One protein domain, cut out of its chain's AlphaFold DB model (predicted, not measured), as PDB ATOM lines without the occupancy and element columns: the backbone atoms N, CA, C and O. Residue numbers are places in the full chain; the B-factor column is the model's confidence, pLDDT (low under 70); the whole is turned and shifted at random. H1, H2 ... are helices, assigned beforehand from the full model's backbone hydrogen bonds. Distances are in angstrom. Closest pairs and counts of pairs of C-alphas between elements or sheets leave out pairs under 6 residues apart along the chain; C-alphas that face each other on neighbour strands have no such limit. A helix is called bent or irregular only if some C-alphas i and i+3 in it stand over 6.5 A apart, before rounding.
ATOM      1  N   ILE A  19      29.077 -56.210 -65.103       84.44
ATOM      2  CA  ILE A  19      30.003 -56.141 -63.966       84.44
ATOM      3  C   ILE A  19      29.257 -56.416 -62.661       84.44
ATOM      4  O   ILE A  19      29.757 -57.144 -61.806       84.44
ATOM      5  N   ALA A  20      28.036 -55.895 -62.517       85.88
ATOM      6  CA  ALA A  20      27.209 -56.104 -61.338       85.88
ATOM      7  C   ALA A  20      26.891 -57.586 -61.122       85.88
ATOM      8  O   ALA A  20      27.063 -58.062 -60.002       85.88
ATOM      9  N   LYS A  21      26.532 -58.323 -62.186       86.38
ATOM     10  CA  LYS A  21      26.180 -59.765 -62.220       86.38
ATOM     11  C   LYS A  21      24.987 -60.191 -61.354       86.38
ATOM     12  O   LYS A  21      24.287 -61.130 -61.721       86.38
ATOM     13  N   THR A  22      24.743 -59.522 -60.233       88.88
ATOM     14  CA  THR A  22      23.701 -59.821 -59.252       88.88
ATOM     15  C   THR A  22      22.852 -58.577 -58.993       88.88
ATOM     16  O   THR A  22      23.321 -57.442 -59.118       88.88
ATOM     17  N   TYR A  23      21.589 -58.778 -58.600       89.12
ATOM     18  CA  TYR A  23      20.734 -57.674 -58.148       89.12
ATOM     19  C   TYR A  23      21.295 -56.996 -56.892       89.12
ATOM     20  O   TYR A  23      21.147 -55.789 -56.755       89.12
ATOM     21  N   GLY A  24      21.996 -57.740 -56.026       88.50
ATOM     22  CA  GLY A  24      22.688 -57.176 -54.865       88.50
ATOM     23  C   GLY A  24      23.835 -56.243 -55.257       88.50
ATOM     24  O   GLY A  24      23.922 -55.133 -54.739       88.50
ATOM     25  N   GLY A  25      24.648 -56.627 -56.246       87.25
ATOM     26  CA  GLY A  25      25.674 -55.748 -56.810       87.25
ATOM     27  C   GLY A  25      25.071 -54.482 -57.425       87.25
ATOM     28  O   GLY A  25      25.548 -53.382 -57.164       87.25
ATOM     29  N   LEU A  26      23.974 -54.608 -58.180       89.56
ATOM     30  CA  LEU A  26      23.281 -53.447 -58.750       89.56
ATOM     31  C   LEU A  26      22.678 -52.536 -57.667       89.56
ATOM     32  O   LEU A  26      22.769 -51.315 -57.778       89.56
ATOM     33  N   ALA A  27      22.103 -53.117 -56.614       89.12
ATOM     34  CA  ALA A  27      21.569 -52.376 -55.477       89.12
ATOM     35  C   ALA A  27      22.662 -51.611 -54.722       89.12
ATOM     36  O   ALA A  27      22.413 -50.493 -54.287       89.12
ATOM     37  N   CYS A  28      23.876 -52.160 -54.620       88.50
ATOM     38  CA  CYS A  28      25.016 -51.448 -54.040       88.50
ATOM     39  C   CYS A  28      25.422 -50.232 -54.888       88.50
ATOM     40  O   CYS A  28      25.640 -49.161 -54.332       88.50
ATOM     41  N   VAL A  29      25.457 -50.358 -56.224       88.62
ATOM     42  CA  VAL A  29      25.740 -49.222 -57.131       88.62
ATOM     43  C   VAL A  29      24.673 -48.138 -56.997       88.62
ATOM     44  O   VAL A  29      24.989 -46.967 -56.812       88.62
ATOM     45  N   LEU A  30      23.398 -48.525 -57.061       87.75
ATOM     46  CA  LEU A  30      22.281 -47.593 -56.921       87.75
ATOM     47  C   LEU A  30      22.272 -46.929 -55.545       87.75
ATOM     48  O   LEU A  30      22.114 -45.717 -55.451       87.75
ATOM     49  N   GLY A  31      22.477 -47.714 -54.489       88.00
ATOM     50  CA  GLY A  31      22.563 -47.230 -53.119       88.00
ATOM     51  C   GLY A  31      23.694 -46.224 -52.943       88.00
ATOM     52  O   GLY A  31      23.484 -45.206 -52.291       88.00
ATOM     53  N   HIS A  32      24.855 -46.463 -53.558       87.31
ATOM     54  CA  HIS A  32      25.980 -45.528 -53.549       87.31
ATOM     55  C   HIS A  32      25.612 -44.193 -54.190       87.31
ATOM     56  O   HIS A  32      25.759 -43.145 -53.565       87.31
ATOM     57  N   GLU A  33      25.060 -44.208 -55.403       84.19
ATOM     58  CA  GLU A  33      24.697 -42.969 -56.097       84.19
ATOM     59  C   GLU A  33      23.532 -42.234 -55.416       84.19
ATOM     60  O   GLU A  33      23.544 -41.008 -55.316       84.19
ATOM     61  N   MET A  34      22.563 -42.966 -54.857       83.19
ATOM     62  CA  MET A  34      21.511 -42.388 -54.016       83.19
ATOM     63  C   MET A  34      22.084 -41.779 -52.737       83.19
ATOM     64  O   MET A  34      21.663 -40.702 -52.333       83.19
ATOM     65  N   ALA A  35      23.053 -42.430 -52.094       83.50
ATOM     66  CA  ALA A  35      23.707 -41.896 -50.908       83.50
ATOM     67  C   ALA A  35      24.545 -40.654 -51.229       83.50
ATOM     68  O   ALA A  35      24.580 -39.733 -50.419       83.50
ATOM     69  N   ARG A  36      25.180 -40.586 -52.405       78.19
ATOM     70  CA  ARG A  36      25.893 -39.385 -52.871       78.19
ATOM     71  C   ARG A  36      24.962 -38.214 -53.122       78.19
ATOM     72  O   ARG A  36      25.338 -37.101 -52.764       78.19
ATOM     73  N   ALA A  37      23.804 -38.500 -53.711       75.75
ATOM     74  CA  ALA A  37      22.727 -37.558 -53.969       75.75
ATOM     75  C   ALA A  37      22.134 -37.031 -52.640       75.75
ATOM     76  O   ALA A  37      22.195 -35.850 -52.310       75.75
ATOM     77  N   MET A  38      21.710 -37.944 -51.761       72.94
ATOM     78  CA  MET A  38      21.187 -37.606 -50.431       72.94
ATOM     79  C   MET A  38      22.204 -36.906 -49.532       72.94
ATOM     80  O   MET A  38      21.833 -36.114 -48.660       72.94
ATOM     81  N   ALA A  39      23.483 -37.240 -49.671       66.19
ATOM     82  CA  ALA A  39      24.516 -36.547 -48.946       66.19
ATOM     83  C   ALA A  39      24.532 -35.098 -49.434       66.19
ATOM     84  O   ALA A  39      24.784 -34.818 -50.601       66.19
ATOM     85  N   LEU A  40      24.287 -34.177 -48.498       59.59
ATOM     86  CA  LEU A  40      24.345 -32.720 -48.652       59.59
ATOM     87  C   LEU A  40      25.782 -32.240 -48.930       59.59
ATOM     88  O   LEU A  40      26.275 -31.291 -48.322       59.59
ATOM     89  N   HIS A  41      26.475 -32.909 -49.846       59.22
ATOM     90  CA  HIS A  41      27.854 -32.705 -50.221       59.22
ATOM     91  C   HIS A  41      28.093 -31.268 -50.621       59.22
ATOM     92  O   HIS A  41      29.122 -30.736 -50.247       59.22
ATOM     93  N   SER A  42      27.169 -30.612 -51.320       51.81
ATOM     94  CA  SER A  42      27.320 -29.192 -51.639       51.81
ATOM     95  C   SER A  42      27.436 -28.355 -50.360       51.81
ATOM     96  O   SER A  42      28.408 -27.627 -50.207       51.81
ATOM     97  N   ALA A  43      26.536 -28.526 -49.388       56.06
ATOM     98  CA  ALA A  43      26.557 -27.755 -48.141       56.06
ATOM     99  C   ALA A  43      27.751 -28.102 -47.226       56.06
ATOM    100  O   ALA A  43      28.410 -27.195 -46.720       56.06
ATOM    101  N   GLU A  44      28.073 -29.393 -47.049       61.16
ATOM    102  CA  GLU A  44      29.242 -29.834 -46.267       61.16
ATOM    103  C   GLU A  44      30.566 -29.428 -46.954       61.16
ATOM    104  O   GLU A  44      31.508 -29.028 -46.270       61.16
ATOM    105  N   LYS A  45      30.637 -29.457 -48.299       64.31
ATOM    106  CA  LYS A  45      31.794 -28.973 -49.073       64.31
ATOM    107  C   LYS A  45      31.966 -27.469 -48.925       64.31
ATOM    108  O   LYS A  45      33.089 -27.058 -48.679       64.31
ATOM    109  N   PHE A  46      30.903 -26.666 -49.045       63.03
ATOM    110  CA  PHE A  46      31.003 -25.206 -48.915       63.03
ATOM    111  C   PHE A  46      31.491 -24.798 -47.522       63.03
ATOM    112  O   PHE A  46      32.489 -24.093 -47.418       63.03
ATOM    113  N   GLY A  47      30.877 -25.325 -46.454       70.31
ATOM    114  CA  GLY A  47      31.302 -25.003 -45.086       70.31
ATOM    115  C   GLY A  47      32.740 -25.437 -44.783       70.31
ATOM    116  O   GLY A  47      33.474 -24.738 -44.085       70.31
ATOM    117  N   PHE A  48      33.174 -26.571 -45.338       71.25
ATOM    118  CA  PHE A  48      34.555 -27.022 -45.209       71.25
ATOM    119  C   PHE A  48      35.531 -26.166 -46.022       71.25
ATOM    120  O   PHE A  48      36.578 -25.799 -45.500       71.25
ATOM    121  N   PHE A  49      35.203 -25.823 -47.272       71.56
ATOM    122  CA  PHE A  49      36.056 -24.986 -48.119       71.56
ATOM    123  C   PHE A  49      36.254 -23.599 -47.507       71.56
ATOM    124  O   PHE A  49      37.382 -23.119 -47.454       71.56
ATOM    125  N   ASP A  50      35.191 -23.003 -46.966       75.94
ATOM    126  CA  ASP A  50      35.266 -21.721 -46.267       75.94
ATOM    127  C   ASP A  50      36.181 -21.811 -45.038       75.94
ATOM    128  O   ASP A  50      37.046 -20.959 -44.842       75.94
ATOM    129  N   LEU A  51      36.070 -22.881 -44.240       77.38
ATOM    130  CA  LEU A  51      36.954 -23.102 -43.092       77.38
ATOM    131  C   LEU A  51      38.422 -23.285 -43.513       77.38
ATOM    132  O   LEU A  51      39.327 -22.753 -42.869       77.38
ATOM    133  N   VAL A  52      38.660 -24.033 -44.590       78.31
ATOM    134  CA  VAL A  52      39.986 -24.279 -45.176       78.31
ATOM    135  C   VAL A  52      40.601 -22.971 -45.674       78.31
ATOM    136  O   VAL A  52      41.774 -22.725 -45.404       78.31
ATOM    137  N   LEU A  53      39.820 -22.106 -46.326       77.75
ATOM    138  CA  LEU A  53      40.259 -20.782 -46.773       77.75
ATOM    139  C   LEU A  53      40.573 -19.850 -45.595       77.75
ATOM    140  O   LEU A  53      41.637 -19.237 -45.575       77.75
ATOM    141  N   VAL A  54      39.713 -19.802 -44.572       80.62
ATOM    142  CA  VAL A  54      39.960 -19.005 -43.356       80.62
ATOM    143  C   VAL A  54      41.232 -19.467 -42.641       80.62
ATOM    144  O   VAL A  54      42.038 -18.644 -42.206       80.62
ATOM    145  N   LEU A  55      41.443 -20.782 -42.531       77.38
ATOM    146  CA  LEU A  55      42.639 -21.337 -41.900       77.38
ATOM    147  C   LEU A  55      43.901 -21.076 -42.737       77.38
ATOM    148  O   LEU A  55      44.944 -20.744 -42.170       77.38
ATOM    149  N   HIS A  56      43.804 -21.188 -44.064       76.00
ATOM    150  CA  HIS A  56      44.872 -20.816 -44.989       76.00
ATOM    151  C   HIS A  56      45.273 -19.347 -44.808       76.00
ATOM    152  O   HIS A  56      46.456 -19.060 -44.624       76.00
ATOM    153  N   ARG A  98      36.870 -39.248 -47.809       78.56
ATOM    154  CA  ARG A  98      35.968 -39.437 -46.660       78.56
ATOM    155  C   ARG A  98      34.495 -39.417 -47.081       78.56
ATOM    156  O   ARG A  98      33.696 -40.183 -46.551       78.56
ATOM    157  N   MET A  99      34.157 -38.548 -48.025       78.00
ATOM    158  CA  MET A  99      32.814 -38.427 -48.583       78.00
ATOM    159  C   MET A  99      32.385 -39.669 -49.368       78.00
ATOM    160  O   MET A  99      31.286 -40.176 -49.157       78.00
ATOM    161  N   GLU A 100      33.278 -40.218 -50.190       80.31
ATOM    162  CA  GLU A 100      33.036 -41.485 -50.888       80.31
ATOM    163  C   GLU A 100      32.849 -42.656 -49.909       80.31
ATOM    164  O   GLU A 100      31.915 -43.430 -50.080       80.31
ATOM    165  N   GLY A 101      33.627 -42.728 -48.820       85.94
ATOM    166  CA  GLY A 101      33.430 -43.757 -47.784       85.94
ATOM    167  C   GLY A 101      32.096 -43.635 -47.030       85.94
ATOM    168  O   GLY A 101      31.467 -44.639 -46.697       85.94
ATOM    169  N   LYS A 102      31.607 -42.406 -46.797       85.56
ATOM    170  CA  LYS A 102      30.269 -42.166 -46.219       85.56
ATOM    171  C   LYS A 102      29.167 -42.614 -47.182       85.56
ATOM    172  O   LYS A 102      28.178 -43.195 -46.736       85.56
ATOM    173  N   ALA A 103      29.339 -42.353 -48.477       86.00
ATOM    174  CA  ALA A 103      28.420 -42.818 -49.507       86.00
ATOM    175  C   ALA A 103      28.414 -44.351 -49.622       86.00
ATOM    176  O   ALA A 103      27.330 -44.927 -49.653       86.00
ATOM    177  N   ASP A 104      29.581 -45.004 -49.558       89.94
ATOM    178  CA  ASP A 104      29.701 -46.468 -49.548       89.94
ATOM    179  C   ASP A 104      28.901 -47.073 -48.385       89.94
ATOM    180  O   ASP A 104      28.017 -47.908 -48.586       89.94
ATOM    181  N   TYR A 105      29.155 -46.600 -47.159       91.38
ATOM    182  CA  TYR A 105      28.472 -47.090 -45.962       91.38
ATOM    183  C   TYR A 105      26.952 -46.881 -46.043       91.38
ATOM    184  O   TYR A 105      26.176 -47.819 -45.856       91.38
ATOM    185  N   MET A 106      26.502 -45.664 -46.366       90.19
ATOM    186  CA  MET A 106      25.070 -45.353 -46.459       90.19
ATOM    187  C   MET A 106      24.381 -46.110 -47.599       90.19
ATOM    188  O   MET A 106      23.246 -46.557 -47.433       90.19
ATOM    189  N   GLY A 107      25.062 -46.297 -48.730       90.00
ATOM    190  CA  GLY A 107      24.561 -47.075 -49.857       90.00
ATOM    191  C   GLY A 107      24.371 -48.546 -49.502       90.00
ATOM    192  O   GLY A 107      23.335 -49.130 -49.820       90.00
ATOM    193  N   MET A 108      25.310 -49.128 -48.754       93.00
ATOM    194  CA  MET A 108      25.205 -50.498 -48.241       93.00
ATOM    195  C   MET A 108      24.097 -50.649 -47.191       93.00
ATOM    196  O   MET A 108      23.370 -51.642 -47.210       93.00
ATOM    197  N   VAL A 109      23.906 -49.656 -46.315       92.25
ATOM    198  CA  VAL A 109      22.751 -49.614 -45.399       92.25
ATOM    199  C   VAL A 109      21.444 -49.603 -46.193       92.25
ATOM    200  O   VAL A 109      20.502 -50.314 -45.843       92.25
ATOM    201  N   LEU A 110      21.374 -48.827 -47.278       90.44
ATOM    202  CA  LEU A 110      20.203 -48.790 -48.151       90.44
ATOM    203  C   LEU A 110      19.945 -50.157 -48.797       90.44
ATOM    204  O   LEU A 110      18.816 -50.643 -48.743       90.44
ATOM    205  N   ALA A 111      20.993 -50.808 -49.311       89.94
ATOM    206  CA  ALA A 111      20.914 -52.143 -49.898       89.94
ATOM    207  C   ALA A 111      20.339 -53.167 -48.902       89.94
ATOM    208  O   ALA A 111      19.355 -53.843 -49.222       89.94
ATOM    209  N   VAL A 112      20.853 -53.195 -47.667       92.44
ATOM    210  CA  VAL A 112      20.355 -54.066 -46.583       92.44
ATOM    211  C   VAL A 112      18.890 -53.795 -46.274       92.44
ATOM    212  O   VAL A 112      18.092 -54.726 -46.184       92.44
ATOM    213  N   ARG A 113      18.501 -52.521 -46.155       87.56
ATOM    214  CA  ARG A 113      17.109 -52.131 -45.874       87.56
ATOM    215  C   ARG A 113      16.142 -52.554 -46.975       87.56
ATOM    216  O   ARG A 113      14.976 -52.797 -46.685       87.56
ATOM    217  N   THR A 114      16.615 -52.640 -48.215       87.69
ATOM    218  CA  THR A 114      15.844 -53.155 -49.358       87.69
ATOM    219  C   THR A 114      15.909 -54.679 -49.516       87.69
ATOM    220  O   THR A 114      15.264 -55.218 -50.410       87.69
ATOM    221  N   GLY A 115      16.637 -55.383 -48.640       88.56
ATOM    222  CA  GLY A 115      16.729 -56.845 -48.620       88.56
ATOM    223  C   GLY A 115      17.877 -57.439 -49.441       88.56
ATOM    224  O   GLY A 115      17.872 -58.642 -49.695       88.56
ATOM    225  N   TYR A 116      18.854 -56.633 -49.860       92.50
ATOM    226  CA  TYR A 116      20.041 -57.100 -50.579       92.50
ATOM    227  C   TYR A 116      21.247 -57.270 -49.645       92.50
ATOM    228  O   TYR A 116      21.417 -56.511 -48.693       92.50
ATOM    229  N   ASP A 117      22.102 -58.258 -49.933       92.00
ATOM    230  CA  ASP A 117      23.305 -58.531 -49.139       92.00
ATOM    231  C   ASP A 117      24.390 -57.460 -49.400       92.00
ATOM    232  O   ASP A 117      24.881 -57.354 -50.529       92.00
ATOM    233  N   PRO A 118      24.809 -56.677 -48.386       92.88
ATOM    234  CA  PRO A 118      25.828 -55.640 -48.535       92.88
ATOM    235  C   PRO A 118      27.212 -56.231 -48.821       92.88
ATOM    236  O   PRO A 118      28.090 -55.531 -49.321       92.88
ATOM    237  N   ARG A 119      27.430 -57.526 -48.549       93.44
ATOM    238  CA  ARG A 119      28.691 -58.217 -48.853       93.44
ATOM    239  C   ARG A 119      28.962 -58.299 -50.351       93.44
ATOM    240  O   ARG A 119      30.111 -58.499 -50.727       93.44
ATOM    241  N   GLU A 120      27.952 -58.092 -51.199       91.62
ATOM    242  CA  GLU A 120      28.099 -58.011 -52.657       91.62
ATOM    243  C   GLU A 120      28.895 -56.773 -53.115       91.62
ATOM    244  O   GLU A 120      29.432 -56.778 -54.225       91.62
ATOM    245  N   ALA A 121      29.045 -55.743 -52.270       90.38
ATOM    246  CA  ALA A 121      29.769 -54.515 -52.608       90.38
ATOM    247  C   ALA A 121      31.273 -54.748 -52.853       90.38
ATOM    248  O   ALA A 121      31.831 -54.271 -53.840       90.38
ATOM    249  N   SER A 122      31.936 -55.530 -51.996       90.88
ATOM    250  CA  SER A 122      33.368 -55.844 -52.118       90.88
ATOM    251  C   SER A 122      33.724 -56.623 -53.406       90.88
ATOM    252  O   SER A 122      34.595 -56.176 -54.161       90.88
ATOM    253  N   PRO A 123      33.047 -57.743 -53.751       90.06
ATOM    254  CA  PRO A 123      33.319 -58.464 -54.989       90.06
ATOM    255  C   PRO A 123      32.863 -57.690 -56.233       90.06
ATOM    256  O   PRO A 123      33.479 -57.858 -57.282       90.06
ATOM    257  N   LEU A 124      31.827 -56.845 -56.148       89.31
ATOM    258  CA  LEU A 124      31.484 -55.889 -57.208       89.31
ATOM    259  C   LEU A 124      32.657 -54.946 -57.485       89.31
ATOM    260  O   LEU A 124      33.089 -54.832 -58.631       89.31
ATOM    261  N   TRP A 125      33.196 -54.315 -56.439       86.81
ATOM    262  CA  TRP A 125      34.298 -53.365 -56.565       86.81
ATOM    263  C   TRP A 125      35.547 -54.016 -57.164       86.81
ATOM    264  O   TRP A 125      36.186 -53.453 -58.051       86.81
ATOM    265  N   LYS A 126      35.850 -55.252 -56.754       87.50
ATOM    266  CA  LYS A 126      36.926 -56.044 -57.357       87.50
ATOM    267  C   LYS A 126      36.716 -56.250 -58.863       87.50
ATOM    268  O   LYS A 126      37.631 -55.998 -59.635       87.50
ATOM    269  N   ARG A 127      35.506 -56.631 -59.293       87.12
ATOM    270  CA  ARG A 127      35.191 -56.803 -60.725       87.12
ATOM    271  C   ARG A 127      35.334 -55.504 -61.516       87.12
ATOM    272  O   ARG A 127      35.753 -55.546 -62.665       87.12
ATOM    273  N   MET A 128      34.990 -54.365 -60.917       81.69
ATOM    274  CA  MET A 128      35.181 -53.052 -61.539       81.69
ATOM    275  C   MET A 128      36.667 -52.716 -61.716       81.69
ATOM    276  O   MET A 128      37.055 -52.207 -62.767       81.69
ATOM    277  N   MET A 129      37.506 -53.032 -60.723       79.69
ATOM    278  CA  MET A 129      38.959 -52.866 -60.829       79.69
ATOM    279  C   MET A 129      39.549 -53.757 -61.927       79.69
ATOM    280  O   MET A 129      40.256 -53.250 -62.794       79.69
ATOM    281  N   ASP A 130      39.206 -55.048 -61.928       80.69
ATOM    282  CA  ASP A 130      39.699 -56.014 -62.917       80.69
ATOM    283  C   ASP A 130      39.317 -55.581 -64.348       80.69
ATOM    284  O   ASP A 130      40.172 -55.511 -65.229       80.69
ATOM    285  N   ALA A 131      38.062 -55.160 -64.555       74.12
ATOM    286  CA  ALA A 131      37.566 -54.679 -65.849       74.12
ATOM    287  C   ALA A 131      38.238 -53.383 -66.343       74.12
ATOM    288  O   ALA A 131      38.185 -53.083 -67.530       74.12
ATOM    289  N   THR A 132      38.868 -52.609 -65.454       65.38
ATOM    290  CA  THR A 132      39.612 -51.396 -65.837       65.38
ATOM    291  C   THR A 132      41.075 -51.712 -66.170       65.38
ATOM    292  O   THR A 132      41.714 -50.986 -66.925       65.38
ATOM    293  N   MET A 133      41.633 -52.796 -65.622       61.22
ATOM    294  CA  MET A 133      43.021 -53.201 -65.884       61.22
ATOM    295  C   MET A 133      43.188 -53.950 -67.212       61.22
ATOM    296  O   MET A 133      44.271 -53.907 -67.792       61.22
ATOM    297  N   GLU A 134      42.141 -54.624 -67.697       56.41
ATOM    298  CA  GLU A 134      42.181 -55.389 -68.952       56.41
ATOM    299  C   GLU A 134      42.121 -54.509 -70.216       56.41
ATOM    300  O   GLU A 134      42.562 -54.955 -71.277       56.41
ATOM    301  N   THR A 135      41.699 -53.241 -70.103       49.66
ATOM    302  CA  THR A 135      41.597 -52.326 -71.251       49.66
ATOM    303  C   THR A 135      42.061 -50.910 -70.883       49.66
ATOM    304  O   THR A 135      41.396 -50.230 -70.099       49.66
ATOM    305  N   GLU A 149      34.125 -49.384 -70.576       51.38
ATOM    306  CA  GLU A 149      35.510 -49.252 -70.139       51.38
ATOM    307  C   GLU A 149      35.947 -47.777 -70.061       51.38
ATOM    308  O   GLU A 149      36.564 -47.372 -69.079       51.38
ATOM    309  N   ALA A 150      35.525 -46.930 -71.012       46.50
ATOM    310  CA  ALA A 150      35.668 -45.473 -70.895       46.50
ATOM    311  C   ALA A 150      34.811 -44.929 -69.738       46.50
ATOM    312  O   ALA A 150      35.227 -44.028 -69.013       46.50
ATOM    313  N   PHE A 151      33.642 -45.539 -69.524       54.47
ATOM    314  CA  PHE A 151      32.771 -45.257 -68.387       54.47
ATOM    315  C   PHE A 151      33.353 -45.756 -67.062       54.47
ATOM    316  O   PHE A 151      33.305 -45.028 -66.085       54.47
ATOM    317  N   LEU A 152      33.928 -46.961 -67.005       54.28
ATOM    318  CA  LEU A 152      34.657 -47.431 -65.821       54.28
ATOM    319  C   LEU A 152      35.842 -46.518 -65.497       54.28
ATOM    320  O   LEU A 152      36.062 -46.216 -64.331       54.28
ATOM    321  N   GLY A 153      36.558 -46.024 -66.509       51.59
ATOM    322  CA  GLY A 153      37.597 -45.011 -66.339       51.59
ATOM    323  C   GLY A 153      37.060 -43.698 -65.761       51.59
ATOM    324  O   GLY A 153      37.666 -43.147 -64.845       51.59
ATOM    325  N   ASP A 154      35.908 -43.218 -66.232       51.28
ATOM    326  CA  ASP A 154      35.250 -41.999 -65.731       51.28
ATOM    327  C   ASP A 154      34.646 -42.192 -64.322       51.28
ATOM    328  O   ASP A 154      34.778 -41.348 -63.432       51.28
ATOM    329  N   LEU A 155      34.086 -43.373 -64.061       59.50
ATOM    330  CA  LEU A 155      33.598 -43.790 -62.756       59.50
ATOM    331  C   LEU A 155      34.764 -43.901 -61.768       59.50
ATOM    332  O   LEU A 155      34.711 -43.321 -60.701       59.50
ATOM    333  N   LEU A 156      35.876 -44.544 -62.110       57.59
ATOM    334  CA  LEU A 156      37.039 -44.617 -61.219       57.59
ATOM    335  C   LEU A 156      37.792 -43.283 -61.091       57.59
ATOM    336  O   LEU A 156      38.500 -43.067 -60.105       57.59
ATOM    337  N   SER A 157      37.603 -42.365 -62.043       53.12
ATOM    338  CA  SER A 157      38.092 -40.984 -61.950       53.12
ATOM    339  C   SER A 157      37.257 -40.148 -60.979       53.12
ATOM    340  O   SER A 157      37.809 -39.362 -60.209       53.12
ATOM    341  N   THR A 158      35.937 -40.344 -60.967       51.72
ATOM    342  CA  THR A 158      35.021 -39.702 -60.008       51.72
ATOM    343  C   THR A 158      34.946 -40.444 -58.665       51.72
ATOM    344  O   THR A 158      34.547 -39.856 -57.661       51.72
ATOM    345  N   HIS A 159      35.402 -41.699 -58.625       60.94
ATOM    346  CA  HIS A 159      35.430 -42.593 -57.472       60.94
ATOM    347  C   HIS A 159      36.806 -43.261 -57.349       60.94
ATOM    348  O   HIS A 159      36.979 -44.404 -57.784       60.94
ATOM    349  N   PRO A 160      37.796 -42.590 -56.736       60.62
ATOM    350  CA  PRO A 160      39.165 -43.084 -56.713       60.62
ATOM    351  C   PRO A 160      39.238 -44.509 -56.152       60.62
ATOM    352  O   PRO A 160      38.914 -44.762 -54.987       60.62
ATOM    353  N   SER A 161      39.680 -45.452 -56.987       56.03
ATOM    354  CA  SER A 161      39.928 -46.834 -56.582       56.03
ATOM    355  C   SER A 161      41.179 -46.904 -55.717       56.03
ATOM    356  O   SER A 161      42.266 -46.506 -56.139       56.03
ATOM    357  N   SER A 162      41.049 -47.451 -54.515       63.78
ATOM    358  CA  SER A 162      42.193 -47.885 -53.722       63.78
ATOM    359  C   SER A 162      41.976 -49.333 -53.297       63.78
ATOM    360  O   SER A 162      40.847 -49.732 -53.015       63.78
ATOM    361  N   GLN A 163      43.053 -50.117 -53.219       65.50
ATOM    362  CA  GLN A 163      43.011 -51.466 -52.641       65.50
ATOM    363  C   GLN A 163      42.417 -51.442 -51.216       65.50
ATOM    364  O   GLN A 163      41.731 -52.376 -50.815       65.50
ATOM    365  N   SER A 164      42.640 -50.337 -50.488       76.12
ATOM    366  CA  SER A 164      42.069 -50.078 -49.159       76.12
ATOM    367  C   SER A 164      40.540 -50.081 -49.172       76.12
ATOM    368  O   SER A 164      39.932 -50.609 -48.252       76.12
ATOM    369  N   ARG A 165      39.902 -49.592 -50.243       82.88
ATOM    370  CA  ARG A 165      38.438 -49.500 -50.322       82.88
ATOM    371  C   ARG A 165      37.756 -50.869 -50.285       82.88
ATOM    372  O   ARG A 165      36.703 -51.003 -49.683       82.88
ATOM    373  N   ILE A 166      38.358 -51.908 -50.876       86.69
ATOM    374  CA  ILE A 166      37.817 -53.283 -50.822       86.69
ATOM    375  C   ILE A 166      37.742 -53.784 -49.375       86.69
ATOM    376  O   ILE A 166      36.776 -54.456 -49.006       86.69
ATOM    377  N   HIS A 167      38.766 -53.465 -48.583       87.81
ATOM    378  CA  HIS A 167      38.826 -53.802 -47.168       87.81
ATOM    379  C   HIS A 167      37.770 -53.024 -46.377       87.81
ATOM    380  O   HIS A 167      36.990 -53.636 -45.653       87.81
ATOM    381  N   ASP A 168      37.672 -51.712 -46.599       89.75
ATOM    382  CA  ASP A 168      36.681 -50.856 -45.937       89.75
ATOM    383  C   ASP A 168      35.244 -51.339 -46.217       89.75
ATOM    384  O   ASP A 168      34.441 -51.478 -45.298       89.75
ATOM    385  N   LEU A 169      34.935 -51.709 -47.467       91.19
ATOM    386  CA  LEU A 169      33.641 -52.293 -47.845       91.19
ATOM    387  C   LEU A 169      33.353 -53.608 -47.107       91.19
ATOM    388  O   LEU A 169      32.216 -53.872 -46.725       91.19
ATOM    389  N   TYR A 170      34.362 -54.450 -46.891       91.94
ATOM    390  CA  TYR A 170      34.184 -55.688 -46.132       91.94
ATOM    391  C   TYR A 170      33.893 -55.414 -44.647       91.94
ATOM    392  O   TYR A 170      32.992 -56.029 -44.062       91.94
ATOM    393  N   GLU A 171      34.612 -54.466 -44.043       93.19
ATOM    394  CA  GLU A 171      34.366 -54.043 -42.663       93.19
ATOM    395  C   GLU A 171      32.974 -53.426 -42.505       93.19
ATOM    396  O   GLU A 171      32.220 -53.829 -41.618       93.19
ATOM    397  N   TYR A 172      32.577 -52.524 -43.407       94.38
ATOM    398  CA  TYR A 172      31.245 -51.921 -43.400       94.38
ATOM    399  C   TYR A 172      30.148 -52.970 -43.541       94.38
ATOM    400  O   TYR A 172      29.193 -52.943 -42.770       94.38
ATOM    401  N   ALA A 173      30.289 -53.931 -44.459       93.88
ATOM    402  CA  ALA A 173      29.303 -54.999 -44.624       93.88
ATOM    403  C   ALA A 173      29.125 -55.790 -43.323       93.88
ATOM    404  O   ALA A 173      28.002 -56.098 -42.925       93.88
ATOM    405  N   THR A 174      30.234 -56.092 -42.646       93.75
ATOM    406  CA  THR A 174      30.230 -56.826 -41.379       93.75
ATOM    407  C   THR A 174      29.541 -56.026 -40.275       93.75
ATOM    408  O   THR A 174      28.639 -56.548 -39.619       93.75
ATOM    409  N   THR A 175      29.907 -54.754 -40.110       94.25
ATOM    410  CA  THR A 175      29.311 -53.862 -39.108       94.25
ATOM    411  C   THR A 175      27.820 -53.652 -39.353       94.25
ATOM    412  O   THR A 175      27.027 -53.817 -38.431       94.25
ATOM    413  N   ILE A 176      27.414 -53.360 -40.590       93.12
ATOM    414  CA  ILE A 176      26.007 -53.110 -40.924       93.12
ATOM    415  C   ILE A 176      25.167 -54.355 -40.645       93.12
ATOM    416  O   ILE A 176      24.103 -54.250 -40.043       93.12
ATOM    417  N   LEU A 177      25.632 -55.542 -41.045       92.62
ATOM    418  CA  LEU A 177      24.898 -56.783 -40.786       92.62
ATOM    419  C   LEU A 177      24.769 -57.073 -39.291       92.62
ATOM    420  O   LEU A 177      23.701 -57.489 -38.844       92.62
ATOM    421  N   TRP A 178      25.824 -56.818 -38.515       91.62
ATOM    422  CA  TRP A 178      25.776 -56.925 -37.059       91.62
ATOM    423  C   TRP A 178      24.748 -55.961 -36.447       91.62
ATOM    424  O   TRP A 178      23.921 -56.369 -35.631       91.62
ATOM    425  N   GLU A 179      24.751 -54.696 -36.871       89.56
ATOM    426  CA  GLU A 179      23.800 -53.680 -36.408       89.56
ATOM    427  C   GLU A 179      22.354 -54.030 -36.777       89.56
ATOM    428  O   GLU A 179      21.452 -53.898 -35.946       89.56
ATOM    429  N   PHE A 180      22.127 -54.515 -38.000       87.94
ATOM    430  CA  PHE A 180      20.800 -54.888 -38.484       87.94
ATOM    431  C   PHE A 180      20.249 -56.120 -37.761       87.94
ATOM    432  O   PHE A 180      19.074 -56.144 -37.385       87.94
ATOM    433  N   GLN A 181      21.101 -57.115 -37.505       87.31
ATOM    434  CA  GLN A 181      20.750 -58.286 -36.703       87.31
ATOM    435  C   GLN A 181      20.361 -57.866 -35.283       87.31
ATOM    436  O   GLN A 181      19.267 -58.183 -34.819       87.31
ATOM    437  N   LEU A 182      21.199 -57.056 -34.629       87.69
ATOM    438  CA  LEU A 182      20.938 -56.560 -33.279       87.69
ATOM    439  C   LEU A 182      19.639 -55.742 -33.200       87.69
ATOM    440  O   LEU A 182      18.899 -55.838 -32.218       87.69
ATOM    441  N   ALA A 183      19.352 -54.918 -34.209       82.81
ATOM    442  CA  ALA A 183      18.112 -54.150 -34.283       82.81
ATOM    443  C   ALA A 183      16.884 -55.060 -34.437       82.81
ATOM    444  O   ALA A 183      15.872 -54.844 -33.768       82.81
ATOM    445  N   THR A 184      16.990 -56.097 -35.270       82.50
ATOM    446  CA  THR A 184      15.929 -57.090 -35.479       82.50
ATOM    447  C   THR A 184      15.646 -57.865 -34.193       82.50
ATOM    448  O   THR A 184      14.490 -57.967 -33.782       82.50
ATOM    449  N   ASP A 185      16.691 -58.308 -33.494       85.62
ATOM    450  CA  ASP A 185      16.573 -59.036 -32.228       85.62
ATOM    451  C   ASP A 185      15.948 -58.169 -31.125       85.62
ATOM    452  O   ASP A 185      15.083 -58.625 -30.374       85.62
ATOM    453  N   LYS A 186      16.309 -56.880 -31.057       82.94
ATOM    454  CA  LYS A 186      15.688 -55.919 -30.129       82.94
ATOM    455  C   LYS A 186      14.206 -55.703 -30.421       82.94
ATOM    456  O   LYS A 186      13.414 -55.628 -29.484       82.94
ATOM    457  N   LEU A 187      13.826 -55.587 -31.694       78.69
ATOM    458  CA  LEU A 187      12.424 -55.445 -32.090       78.69
ATOM    459  C   LEU A 187      11.628 -56.707 -31.758       78.69
ATOM    460  O   LEU A 187      10.546 -56.595 -31.185       78.69
ATOM    461  N   ALA A 188      12.184 -57.885 -32.042       76.75
ATOM    462  CA  ALA A 188      11.580 -59.163 -31.686       76.75
ATOM    463  C   ALA A 188      11.378 -59.285 -30.165       76.75
ATOM    464  O   ALA A 188      10.281 -59.600 -29.709       76.75
ATOM    465  N   PHE A 189      12.394 -58.938 -29.370       74.06
ATOM    466  CA  PHE A 189      12.300 -58.916 -27.909       74.06
ATOM    467  C   PHE A 189      11.239 -57.924 -27.405       74.06
ATOM    468  O   PHE A 189      10.405 -58.268 -26.568       74.06
ATOM    469  N   ALA A 190      11.215 -56.700 -27.939       76.62
ATOM    470  CA  ALA A 190      10.223 -55.690 -27.571       76.62
ATOM    471  C   ALA A 190       8.787 -56.102 -27.947       76.62
ATOM    472  O   ALA A 190       7.840 -55.743 -27.246       76.62
ATOM    473  N   GLN A 191       8.611 -56.854 -29.038       78.12
ATOM    474  CA  GLN A 191       7.327 -57.436 -29.428       78.12
ATOM    475  C   GLN A 191       6.853 -58.456 -28.380       78.12
ATOM    476  O   GLN A 191       5.763 -58.304 -27.839       78.12
ATOM    477  N   VAL A 192       7.715 -59.405 -27.994       75.38
ATOM    478  CA  VAL A 192       7.421 -60.419 -26.962       75.38
ATOM    479  C   VAL A 192       7.045 -59.780 -25.615       75.38
ATOM    480  O   VAL A 192       6.104 -60.215 -24.948       75.38
ATOM    481  N   MET A 193       7.731 -58.707 -25.213       77.25
ATOM    482  CA  MET A 193       7.425 -57.987 -23.966       77.25
ATOM    483  C   MET A 193       6.090 -57.213 -24.021       77.25
ATOM    484  O   MET A 193       5.389 -57.099 -23.013       77.25
ATOM    485  N   ARG A 194       5.698 -56.695 -25.194       75.94
ATOM    486  CA  ARG A 194       4.376 -56.069 -25.396       75.94
ATOM    487  C   ARG A 194       3.243 -57.095 -25.417       75.94
ATOM    488  O   ARG A 194       2.203 -56.866 -24.809       75.94
ATOM    489  N   ASP A 195       3.459 -58.244 -26.041       77.94
ATOM    490  CA  ASP A 195       2.433 -59.288 -26.122       77.94
ATOM    491  C   ASP A 195       2.213 -59.975 -24.761       77.94
ATOM    492  O   ASP A 195       1.086 -60.287 -24.384       77.94
TER     493      ASP A 195
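Overview. This is residues 19 to 56, 98 to 135 and 149 to 195 of the 206 residues of the protein "Peptidase_M48 domain-containing protein" of Aphanomyces astaci (UniProt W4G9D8). A long helix, H6, runs past one side of a small body of crossed helices and sticks out of it with residues 181 to 195, while a second arm, residues 46 to 56 of H2, sticks out elsewhere. In the body H1 and H3 cross as an X, H4 packs on both of them and, nearly antiparallel, on residues 166 to 177 of H6, and H5 packs at the far end of H4. The printed part has 123 residues with six named helices, H1 to H6 in order along the chain, and no named strand; the class is all helix. The whole is loose, with a radius of gyration of the C-alphas of 17.5 A, and flat, spanning 56 by 45 by 22 A.

Along the chain. H6, the longest helix, takes residues 163 to 195 and measures 49.1 A from C-alpha 163 at (43.011, -51.466, -52.641) to C-alpha 195 at (2.433, -59.288, -26.122). H4 is residues 118 to 133, 24.5 A long; it is neither bent nor irregular, but only just: C-alphas 119 and 122 are 6.2 A apart. H3 is residues 98 to 113, 22.7 A. H1 is residues 23 to 38, 21.5 A, beginning with C-alpha 23 at (20.734, -57.674, -58.148). H2 is residues 41 to 56, 21.4 A, and H5 is residues 149 to 158, 13.9 A.

Arrangement. H4 is the hub, touching four helices. With H6 it has a shallow tilt of 16 degrees, opposite ways; the closest C-alphas are those of Pro 118 and Ala 173, 5.3 A apart. H1 touches H4 with residues 24 to 28 alone, about perpendicular at 89 degrees, closest at the C-alphas of Gly 25 and Glu 120, 5.3 A. H3 touches H4 with residues 108 to 112 alone, closest at the C-alphas of Met 108 and Pro 118, 5.2 A. H5 touches H4 at a steep tilt of 62 degrees, closest at the C-alphas of Glu 149 and Thr 132, 6.3 A. H1 and H3 touch at a steep tilt of 52 degrees, opposite ways, with the C-alphas of Gly 31 and Gly 107 3.8 A apart. H6 touches H3 with residues 169 to 177 alone, closest at the C-alphas of Tyr 172 and Tyr 105, 6.1 A. H2 touches no helix. Every O i to N i+4 pair is within hydrogen-bond range in H1, H2, H3 and H5; in H4 it is 10 of 12 and in H6 28 of 29.

Size, cuts and confidence. The C-alphas of His 56 and Asp 195, 60.3 A apart, are the two farthest apart. Residues 57 to 97 and 136 to 148 are not printed; the gaps between C-alphas are 20.7 A and 6.9 A. The links H1 to H2, H3 to H4 and H5 to H6 are tight. The mean pLDDT of the printed part is 79.1, with residues 39 to 46, 132 to 135 and 149 to 163 under 70.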